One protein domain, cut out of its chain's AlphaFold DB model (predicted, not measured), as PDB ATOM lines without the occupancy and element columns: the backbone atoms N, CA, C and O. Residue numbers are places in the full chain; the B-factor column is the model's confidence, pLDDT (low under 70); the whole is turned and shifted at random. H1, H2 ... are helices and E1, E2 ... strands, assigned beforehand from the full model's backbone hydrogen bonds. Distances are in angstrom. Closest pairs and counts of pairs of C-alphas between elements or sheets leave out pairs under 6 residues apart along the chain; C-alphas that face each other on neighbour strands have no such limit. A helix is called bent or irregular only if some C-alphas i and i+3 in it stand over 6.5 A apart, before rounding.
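AT A GLANCE: This is residues 10 to 78 of the 78 residues of an uncharacterized protein of Candidatus Bathyarchaeota archaeon (UniProt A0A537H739). A small twisted sheet of four short strands, with the short helix H1 over its E3 and E4 part, makes one side of this domain; the long helix H2 stands off from the sheet across a gap, near H1, and its far end, residues 73 to 76, sticks out together with the tail, residues 77 and 78. The printed part has 69 residues, with two named helices and four named strands in the order E1, E2, H1, E3, E4, H2. The sheet has the order E1, E2, E4, E3 and is antiparallel throughout; the class is mixed, helices and strands. The whole is compact, with a radius of gyration of the C-alphas of 12.5 A, yet elongated in outline, spanning 41 by 24 by 21 A.

HOW THE PARTS SIT: In the sheet, E2, residues 17 to 20, and E4, residues 47 to 50, are the inner strands, antiparallel at 158 degrees, with N 19 and O 48 at 2.8 A. The edge strand E1, residues 10 to 12, forms a hairpin with E2, and N 18 and O 11 are 2.8 A apart. The other edge strand, E3, residues 42 to 44, forms a hairpin with E4, with N 49 and O 42 at 2.8 A. From edge to edge the strands' lines turn by 60 degrees. H1, residues 24 to 33, is on the sheet, and the two make two layers, a helix on one face of a sheet. The closest C-alphas of H1 and E3 are those of Leu 30 and Val 43, 7.4 A apart. E2, H1 and E3 make a split strand-helix-strand unit, two strands running the same way with E4 between them, and its crossover is right-handed. H2, residues 58 to 76, is not on the sheet and is apart from E1, E2 and E3. H1 and H2 are near each other, with 8 pairs of C-alphas within 10 A. In H2 every O i to N i+4 pair is within hydrogen-bond range; in H1 4 of 6 are.

IN THESE COORDINATES: E1 begins at C-alpha 10, (45.954, -45.194, -23.890). E2 is 9.8 A long and E4 9.9 A, while E1 and E3 have three residues each. H1 is 15.0 A long and irregular: C-alphas 25 and 28 are 7.0 A apart. H2, 26.9 A long, runs from C-alpha 58 at (38.152, -37.457, -32.097) to C-alpha 76 at (26.674, -57.100, -17.783).

THE WHOLE: The C-alphas farthest apart are those of Asp 53 and Lys 78, 41.7 A. The printed part has no cut, and no link is long. It ends at residue 78, the chain's last. The mean pLDDT of the printed part is 88.1, and residues 77 to 78 are under 70.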
ATOM      1  N   PHE A  10      44.924 -45.836 -23.084       93.81
ATOM      2  CA  PHE A  10      45.954 -45.194 -23.890       93.81
ATOM      3  C   PHE A  10      47.328 -45.553 -23.338       93.81
ATOM      4  O   PHE A  10      47.513 -45.609 -22.124       93.81
ATOM      5  N   GLY A  11      48.274 -45.796 -24.234       92.94
ATOM      6  CA  GLY A  11      49.692 -45.928 -23.925       92.94
ATOM      7  C   GLY A  11      50.485 -44.946 -24.766       92.94
ATOM      8  O   GLY A  11      50.095 -44.641 -25.891       92.94
ATOM      9  N   ALA A  12      51.590 -44.454 -24.227       93.31
ATOM     10  CA  ALA A  12      52.546 -43.647 -24.966       93.31
ATOM     11  C   ALA A  12      53.868 -44.410 -25.037       93.31
ATOM     12  O   ALA A  12      54.370 -44.900 -24.027       93.31
ATOM     13  N   ALA A  13      54.415 -44.515 -26.238       90.19
ATOM     14  CA  ALA A  13      55.747 -45.017 -26.519       90.19
ATOM     15  C   ALA A  13      56.589 -43.889 -27.126       90.19
ATOM     16  O   ALA A  13      56.075 -42.838 -27.505       90.19
ATOM     17  N   LYS A  14      57.899 -44.120 -27.260       90.12
ATOM     18  CA  LYS A  14      58.854 -43.103 -27.732       90.12
ATOM     19  C   LYS A  14      58.449 -42.441 -29.059       90.12
ATOM     20  O   LYS A  14      58.649 -41.245 -29.219       90.12
ATOM     21  N   ASN A  15      57.875 -43.216 -29.982       90.31
ATOM     22  CA  ASN A  15      57.579 -42.768 -31.350       90.31
ATOM     23  C   ASN A  15      56.088 -42.837 -31.722       90.31
ATOM     24  O   ASN A  15      55.721 -42.465 -32.833       90.31
ATOM     25  N   HIS A  16      55.231 -43.361 -30.847       91.62
ATOM     26  CA  HIS A  16      53.808 -43.533 -31.133       91.62
ATOM     27  C   HIS A  16      52.997 -43.600 -29.843       91.62
ATOM     28  O   HIS A  16      53.507 -43.950 -28.784       91.62
ATOM     29  N   CYS A  17      51.711 -43.324 -29.955       94.56
ATOM     30  CA  CYS A  17      50.715 -43.607 -28.944       94.56
ATOM     31  C   CYS A  17      49.874 -44.806 -29.384       94.56
ATOM     32  O   CYS A  17      49.668 -45.050 -30.573       94.56
ATOM     33  N   SER A  18      49.368 -45.540 -28.408       94.88
ATOM     34  CA  SER A  18      48.582 -46.750 -28.592       94.88
ATOM     35  C   SER A  18      47.211 -46.538 -27.983       94.88
ATOM     36  O   SER A  18      47.094 -46.159 -26.819       94.88
ATOM     37  N   PHE A  19      46.163 -46.795 -28.756       95.00
ATOM     38  CA  PHE A  19      44.789 -46.793 -28.281       95.00
ATOM     39  C   PHE A  19      44.276 -48.225 -28.167       95.00
ATOM     40  O   PHE A  19      44.085 -48.910 -29.171       95.00
ATOM     41  N   TYR A  20      44.057 -48.672 -26.936       94.19
ATOM     42  CA  TYR A  20      43.645 -50.028 -26.596       94.19
ATOM     43  C   TYR A  20      42.129 -50.090 -26.408       94.19
ATOM     44  O   TYR A  20      41.582 -49.448 -25.514       94.19
ATOM     45  N   LEU A  21      41.436 -50.913 -27.198       91.06
ATOM     46  CA  LEU A  21      39.979 -51.091 -27.098       91.06
ATOM     47  C   LEU A  21      39.553 -52.199 -26.125       91.06
ATOM     48  O   LEU A  21      38.360 -52.402 -25.903       91.06
ATOM     49  N   MET A  22      40.527 -52.913 -25.551       89.25
ATOM     50  CA  MET A  22      40.340 -53.872 -24.455       89.25
ATOM     51  C   MET A  22      39.280 -54.966 -24.723       89.25
ATOM     52  O   MET A  22      38.664 -55.483 -23.792       89.25
ATOM     53  N   SER A  23      39.035 -55.312 -25.994       86.69
ATOM     54  CA  SER A  23      38.053 -56.330 -26.386       86.69
ATOM     55  C   SER A  23      38.401 -56.994 -27.712       86.69
ATOM     56  O   SER A  23      38.578 -56.321 -28.726       86.69
ATOM     57  N   SER A  24      38.414 -58.325 -27.735       85.19
ATOM     58  CA  SER A  24      38.639 -59.117 -28.951       85.19
ATOM     59  C   SER A  24      37.473 -59.018 -29.942       85.19
ATOM     60  O   SER A  24      37.669 -59.113 -31.152       85.19
ATOM     61  N   SER A  25      36.256 -58.745 -29.457       86.00
ATOM     62  CA  SER A  25      35.047 -58.625 -30.287       86.00
ATOM     63  C   SER A  25      35.089 -57.433 -31.252       86.00
ATOM     64  O   SER A  25      34.316 -57.377 -32.210       86.00
ATOM     65  N   ILE A  26      35.987 -56.468 -31.021       87.62
ATOM     66  CA  ILE A  26      36.155 -55.287 -31.875       87.62
ATOM     67  C   ILE A  26      37.123 -55.528 -33.046       87.62
ATOM     68  O   ILE A  26      37.092 -54.775 -34.021       87.62
ATOM     69  N   ILE A  27      37.944 -56.585 -32.994       88.31
ATOM     70  CA  ILE A  27      38.986 -56.878 -33.994       88.31
ATOM     71  C   ILE A  27      38.410 -56.949 -35.419       88.31
ATOM     72  O   ILE A  27      38.946 -56.275 -36.304       88.31
ATOM     73  N   PRO A  28      37.276 -57.635 -35.683       87.94
ATOM     74  CA  PRO A  28      36.705 -57.674 -37.030       87.94
ATOM     75  C   PRO A  28      36.259 -56.294 -37.533       87.94
ATOM     76  O   PRO A  28      36.306 -56.020 -38.731       87.94
ATOM     77  N   LYS A  29      35.816 -55.402 -36.634       85.50
ATOM     78  CA  LYS A  29      35.427 -54.027 -36.990       85.50
ATOM     79  C   LYS A  29      36.647 -53.174 -37.316       85.50
ATOM     80  O   LYS A  29      36.611 -52.440 -38.300       85.50
ATOM     81  N   LEU A  30      37.712 -53.294 -36.525       87.44
ATOM     82  CA  LEU A  30      38.980 -52.618 -36.787       87.44
ATOM     83  C   LEU A  30      39.595 -53.062 -38.117       87.44
ATOM     84  O   LEU A  30      39.995 -52.210 -38.908       87.44
ATOM     85  N   ALA A  31      39.577 -54.365 -38.412       85.69
ATOM     86  CA  ALA A  31      40.044 -54.901 -39.688       85.69
ATOM     87  C   ALA A  31      39.303 -54.272 -40.881       85.69
ATOM     88  O   ALA A  31      39.935 -53.837 -41.842       85.69
ATOM     89  N   ARG A  32      37.971 -54.128 -40.790       85.81
ATOM     90  CA  ARG A  32      37.165 -53.427 -41.807       85.81
ATOM     91  C   ARG A  32      37.461 -51.931 -41.876       85.81
ATOM     92  O   ARG A  32      37.451 -51.351 -42.953       85.81
ATOM     93  N   ALA A  33      37.708 -51.284 -40.740       84.25
ATOM     94  CA  ALA A  33      38.031 -49.862 -40.711       84.25
ATOM     95  C   ALA A  33      39.416 -49.563 -41.312       84.25
ATOM     96  O   ALA A  33      39.612 -48.453 -41.811       84.25
ATOM     97  N   ARG A  34      40.342 -50.535 -41.320       83.69
ATOM     98  CA  ARG A  34      41.719 -50.399 -41.835       83.69
ATOM     99  C   ARG A  34      41.788 -50.019 -43.316       83.69
ATOM    100  O   ARG A  34      42.724 -49.346 -43.729       83.69
ATOM    101  N   THR A  35      40.793 -50.398 -44.114       82.19
ATOM    102  CA  THR A  35      40.718 -50.042 -45.542       82.19
ATOM    103  C   THR A  35      40.034 -48.694 -45.801       82.19
ATOM    104  O   THR A  35      40.038 -48.222 -46.934       82.19
ATOM    105  N   GLY A  36      39.481 -48.052 -44.767       84.94
ATOM    106  CA  GLY A  36      38.766 -46.779 -44.871       84.94
ATOM    107  C   GLY A  36      39.204 -45.779 -43.805       84.94
ATOM    108  O   GLY A  36      40.206 -45.091 -43.957       84.94
ATOM    109  N   LYS A  37      38.441 -45.687 -42.709       82.56
ATOM    110  CA  LYS A  37      38.617 -44.658 -41.661       82.56
ATOM    111  C   LYS A  37      39.925 -44.761 -40.872       82.56
ATOM    112  O   LYS A  37      40.337 -43.775 -40.277       82.56
ATOM    113  N   LEU A  38      40.536 -45.943 -40.844       85.19
ATOM    114  CA  LEU A  38      41.840 -46.208 -40.234       85.19
ATOM    115  C   LEU A  38      42.935 -46.432 -41.285       85.19
ATOM    116  O   LEU A  38      43.998 -46.961 -40.965       85.19
ATOM    117  N   LYS A  39      42.702 -46.042 -42.543       85.62
ATOM    118  CA  LYS A  39      43.728 -46.131 -43.580       85.62
ATOM    119  C   LYS A  39      44.916 -45.244 -43.197       85.62
ATOM    120  O   LYS A  39      44.747 -44.055 -42.951       85.62
ATOM    121  N   GLY A  40      46.108 -45.835 -43.155       85.38
ATOM    122  CA  GLY A  40      47.345 -45.145 -42.773       85.38
ATOM    123  C   GLY A  40      47.652 -45.146 -41.272       85.38
ATOM    124  O   GLY A  40      48.712 -44.657 -40.895       85.38
ATOM    125  N   TYR A  41      46.777 -45.715 -40.438       88.38
ATOM    126  CA  TYR A  41      47.098 -46.042 -39.049       88.38
ATOM    127  C   TYR A  41      47.561 -47.493 -38.959       88.38
ATOM    128  O   TYR A  41      47.043 -48.361 -39.669       88.38
ATOM    129  N   ASP A  42      48.506 -47.761 -38.063       88.81
ATOM    130  CA  ASP A  42      48.890 -49.131 -37.758       88.81
ATOM    131  C   ASP A  42      47.876 -49.732 -36.778       88.81
ATOM    132  O   ASP A  42      47.511 -49.133 -35.766       88.81
ATOM    133  N   VAL A  43      47.342 -50.898 -37.127       90.62
ATOM    134  CA  VAL A  43      46.286 -51.565 -36.363       90.62
ATOM    135  C   VAL A  43      46.723 -52.996 -36.113       90.62
ATOM    136  O   VAL A  43      46.850 -53.779 -37.057       90.62
ATOM    137  N   SER A  44      46.889 -53.340 -34.838       89.50
ATOM    138  CA  SER A  44      47.300 -54.666 -34.387       89.50
ATOM    139  C   SER A  44      46.306 -55.193 -33.356       89.50
ATOM    140  O   SER A  44      46.161 -54.649 -32.260       89.50
ATOM    141  N   GLY A  45      45.558 -56.236 -33.726       89.94
ATOM    142  CA  GLY A  45      44.504 -56.801 -32.885       89.94
ATOM    143  C   GLY A  45      43.449 -55.762 -32.491       89.94
ATOM    144  O   GLY A  45      42.748 -55.218 -33.345       89.94
ATOM    145  N   ALA A  46      43.313 -55.519 -31.184       92.00
ATOM    146  CA  ALA A  46      42.387 -54.542 -30.604       92.00
ATOM    147  C   ALA A  46      43.049 -53.180 -30.302       92.00
ATOM    148  O   ALA A  46      42.502 -52.389 -29.526       92.00
ATOM    149  N   THR A  47      44.220 -52.923 -30.888       93.56
ATOM    150  CA  THR A  47      45.041 -51.734 -30.643       93.56
ATOM    151  C   THR A  47      45.230 -50.943 -31.928       93.56
ATOM    152  O   THR A  47      45.471 -51.515 -32.993       93.56
ATOM    153  N   VAL A  48      45.145 -49.620 -31.820       93.25
ATOM    154  CA  VAL A  48      45.468 -48.692 -32.907       93.25
ATOM    155  C   VAL A  48      46.667 -47.851 -32.500       93.25
ATOM    156  O   VAL A  48      46.604 -47.145 -31.495       93.25
ATOM    157  N   HIS A  49      47.744 -47.915 -33.274       93.50
ATOM    158  CA  HIS A  49      48.919 -47.076 -33.103       93.50
ATOM    159  C   HIS A  49      48.788 -45.812 -33.959       93.50
ATOM    160  O   HIS A  49      48.400 -45.857 -35.130       93.50
ATOM    161  N   PHE A  50      49.111 -44.672 -33.362       92.88
ATOM    162  CA  PHE A  50      49.049 -43.362 -33.996       92.88
ATOM    163  C   PHE A  50      50.222 -42.496 -33.537       92.88
ATOM    164  O   PHE A  50      50.816 -42.750 -32.493       92.88
ATOM    165  N   THR A  51      50.582 -41.478 -34.309       92.19
ATOM    166  CA  THR A  51      51.659 -40.545 -33.948       92.19
ATOM    167  C   THR A  51      51.072 -39.194 -33.559       92.19
ATOM    168  O   THR A  51      49.895 -38.926 -33.794       92.19
ATOM    169  N   LEU A  52      51.884 -38.321 -32.963       86.62
ATOM    170  CA  LEU A  52      51.456 -36.951 -32.657       86.62
ATOM    171  C   LEU A  52      51.178 -36.131 -33.927       86.62
ATOM    172  O   LEU A  52      50.287 -35.291 -33.921       86.62
ATOM    173  N   ASP A  53      51.898 -36.421 -35.013       89.25
ATOM    174  CA  ASP A  53      51.695 -35.817 -36.338       89.25
ATOM    175  C   ASP A  53      50.386 -36.285 -36.999       89.25
ATOM    176  O   ASP A  53      49.714 -35.533 -37.701       89.25
ATOM    177  N   LYS A  54      49.983 -37.532 -36.726       87.75
ATOM    178  CA  LYS A  54      48.743 -38.133 -37.230       87.75
ATOM    179  C   LYS A  54      47.892 -38.618 -36.062       87.75
ATOM    180  O   LYS A  54      47.822 -39.828 -35.824       87.75
ATOM    181  N   PRO A  55      47.266 -37.696 -35.308       89.88
ATOM    182  CA  PRO A  55      46.456 -38.060 -34.161       89.88
ATOM    183  C   PRO A  55      45.179 -38.774 -34.602       89.88
ATOM    184  O   PRO A  55      44.629 -38.516 -35.673       89.88
ATOM    185  N   LEU A  56      44.653 -39.641 -33.735       89.19
ATOM    186  CA  LEU A  56      43.344 -40.242 -33.961       89.19
ATOM    187  C   LEU A  56      42.254 -39.165 -34.017       89.19
ATOM    188  O   LEU A  56      42.104 -38.354 -33.106       89.19
ATOM    189  N   LEU A  57      41.429 -39.227 -35.060       89.44
ATOM    190  CA  LEU A  57      40.243 -38.383 -35.193       89.44
ATOM    191  C   LEU A  57      39.330 -38.550 -33.969       89.44
ATOM    192  O   LEU A  57      38.854 -39.653 -33.684       89.44
ATOM    193  N   ALA A  58      39.011 -37.447 -33.286       89.44
ATOM    194  CA  ALA A  58      38.152 -37.457 -32.097       89.44
ATOM    195  C   ALA A  58      36.781 -38.113 -32.356       89.44
ATOM    196  O   ALA A  58      36.233 -38.811 -31.498       89.44
ATOM    197  N   THR A  59      36.246 -37.957 -33.570       90.00
ATOM    198  CA  THR A  59      34.996 -38.596 -34.007       90.00
ATOM    199  C   THR A  59      35.105 -40.121 -34.042       90.00
ATOM    200  O   THR A  59      34.166 -40.822 -33.656       90.00
ATOM    201  N   LEU A  60      36.258 -40.650 -34.457       88.12
ATOM    202  CA  LEU A  60      36.526 -42.082 -34.487       88.12
ATOM    203  C   LEU A  60      36.688 -42.639 -33.072       88.12
ATOM    204  O   LEU A  60      36.054 -43.642 -32.748       88.12
ATOM    205  N   VAL A  61      37.465 -41.957 -32.225       90.75
ATOM    206  CA  VAL A  61      37.636 -42.316 -30.808       90.75
ATOM    207  C   VAL A  61      36.276 -42.376 -30.116       90.75
ATOM    208  O   VAL A  61      35.921 -43.399 -29.535       90.75
ATOM    209  N   THR A  62      35.464 -41.329 -30.262       92.56
ATOM    210  CA  THR A  62      34.120 -41.261 -29.672       92.56
ATOM    211  C   THR A  62      33.243 -42.425 -30.123       92.56
ATOM    212  O   THR A  62      32.552 -43.038 -29.306       92.56
ATOM    213  N   LYS A  63      33.275 -42.766 -31.418       90.50
ATOM    214  CA  LYS A  63      32.502 -43.891 -31.953       90.50
ATOM    215  C   LYS A  63      32.935 -45.218 -31.325       90.50
ATOM    216  O   LYS A  63      32.079 -45.967 -30.864       90.50
ATOM    217  N   LEU A  64      34.239 -45.482 -31.262       89.81
ATOM    218  CA  LEU A  64      34.784 -46.721 -30.700       89.81
ATOM    219  C   LEU A  64      34.498 -46.854 -29.196       89.81
ATOM    220  O   LEU A  64      34.134 -47.935 -28.732       89.81
ATOM    221  N   VAL A  65      34.596 -45.755 -28.443       92.38
ATOM    222  CA  VAL A  65      34.270 -45.734 -27.008       92.38
ATOM    223  C   VAL A  65      32.794 -46.058 -26.781       92.38
ATOM    224  O   VAL A  65      32.488 -46.926 -25.964       92.38
ATOM    225  N   LYS A  66      31.874 -45.432 -27.532       92.19
ATOM    226  CA  LYS A  66      30.434 -45.735 -27.439       92.19
ATOM    227  C   LYS A  66      30.141 -47.202 -27.748       92.19
ATOM    228  O   LYS A  66      29.385 -47.841 -27.024       92.19
ATOM    229  N   GLU A  67      30.781 -47.768 -28.770       90.31
ATOM    230  CA  GLU A  67      30.634 -49.193 -29.073       90.31
ATOM    231  C   GLU A  67      31.132 -50.089 -27.931       90.31
ATOM    232  O   GLU A  67      30.489 -51.100 -27.627       90.31
ATOM    233  N   ARG A  68      32.237 -49.724 -27.262       91.38
ATOM    234  CA  ARG A  68      32.697 -50.467 -26.085       91.38
ATOM    235  C   ARG A  68      31.756 -50.329 -24.902       91.38
ATOM    236  O   ARG A  68      31.548 -51.336 -24.229       91.38
ATOM    237  N   ILE A  69      31.156 -49.166 -24.674       91.75
ATOM    238  CA  ILE A  69      30.109 -49.002 -23.656       91.75
ATOM    239  C   ILE A  69      28.975 -49.995 -23.938       91.75
ATOM    240  O   ILE A  69      28.719 -50.863 -23.107       91.75
ATOM    241  N   THR A  70      28.404 -49.979 -25.146       90.75
ATOM    242  CA  THR A  70      27.293 -50.872 -25.516       90.75
ATOM    243  C   THR A  70      27.649 -52.360 -25.403       90.75
ATOM    244  O   THR A  70      26.827 -53.161 -24.958       90.75
ATOM    245  N   GLU A  71      28.859 -52.782 -25.792       88.19
ATOM    246  CA  GLU A  71      29.274 -54.184 -25.611       88.19
ATOM    247  C   GLU A  71      29.483 -54.542 -24.129       88.19
ATOM    248  O   GLU A  71      29.105 -55.637 -23.716       88.19
ATOM    249  N   ASN A  72      30.005 -53.626 -23.305       88.69
ATOM    250  CA  ASN A  72      30.108 -53.851 -21.862       88.69
ATOM    251  C   ASN A  72      28.723 -53.991 -21.215       88.69
ATOM    252  O   ASN A  72      28.532 -54.932 -20.449       88.69
ATOM    253  N   GLU A  73      27.751 -53.144 -21.564       89.75
ATOM    254  CA  GLU A  73      26.373 -53.254 -21.064       89.75
ATOM    255  C   GLU A  73      25.736 -54.600 -21.425       89.75
ATOM    256  O   GLU A  73      25.177 -55.274 -20.560       89.75
ATOM    257  N   LYS A  74      25.869 -55.039 -22.686       86.19
ATOM    258  CA  LYS A  74      25.338 -56.336 -23.147       86.19
ATOM    259  C   LYS A  74      25.927 -57.523 -22.391       86.19
ATOM    260  O   LYS A  74      25.237 -58.511 -22.177       86.19
ATOM    261  N   ARG A  75      27.195 -57.438 -21.993       78.81
ATOM    262  CA  ARG A  75      27.861 -58.481 -21.203       78.81
ATOM    263  C   ARG A  75      27.524 -58.412 -19.714       78.81
ATOM    264  O   ARG A  75      27.813 -59.366 -19.006       78.81
ATOM    265  N   THR A  76      27.057 -57.270 -19.201       75.06
ATOM    266  CA  THR A  76      26.674 -57.100 -17.783       75.06
ATOM    267  C   THR A  76      25.221 -57.493 -17.547       75.06
ATOM    268  O   THR A  76      24.893 -57.968 -16.473       75.06
ATOM    269  N   LYS A  77      24.354 -57.331 -18.551       65.19
ATOM    270  CA  LYS A  77      22.945 -57.763 -18.513       65.19
ATOM    271  C   LYS A  77      22.754 -59.271 -18.762       65.19
ATOM    272  O   LYS A  77      21.656 -59.687 -19.114       65.19
ATOM    273  N   LYS A  78      23.821 -60.060 -18.654       50.91
ATOM    274  CA  LYS A  78      23.837 -61.510 -18.852       50.91
ATOM    275  C   LYS A  78      24.274 -62.157 -17.552       50.91
ATOM    276  O   LYS A  78      23.692 -63.206 -17.224       50.91
TER     277      LYS A  78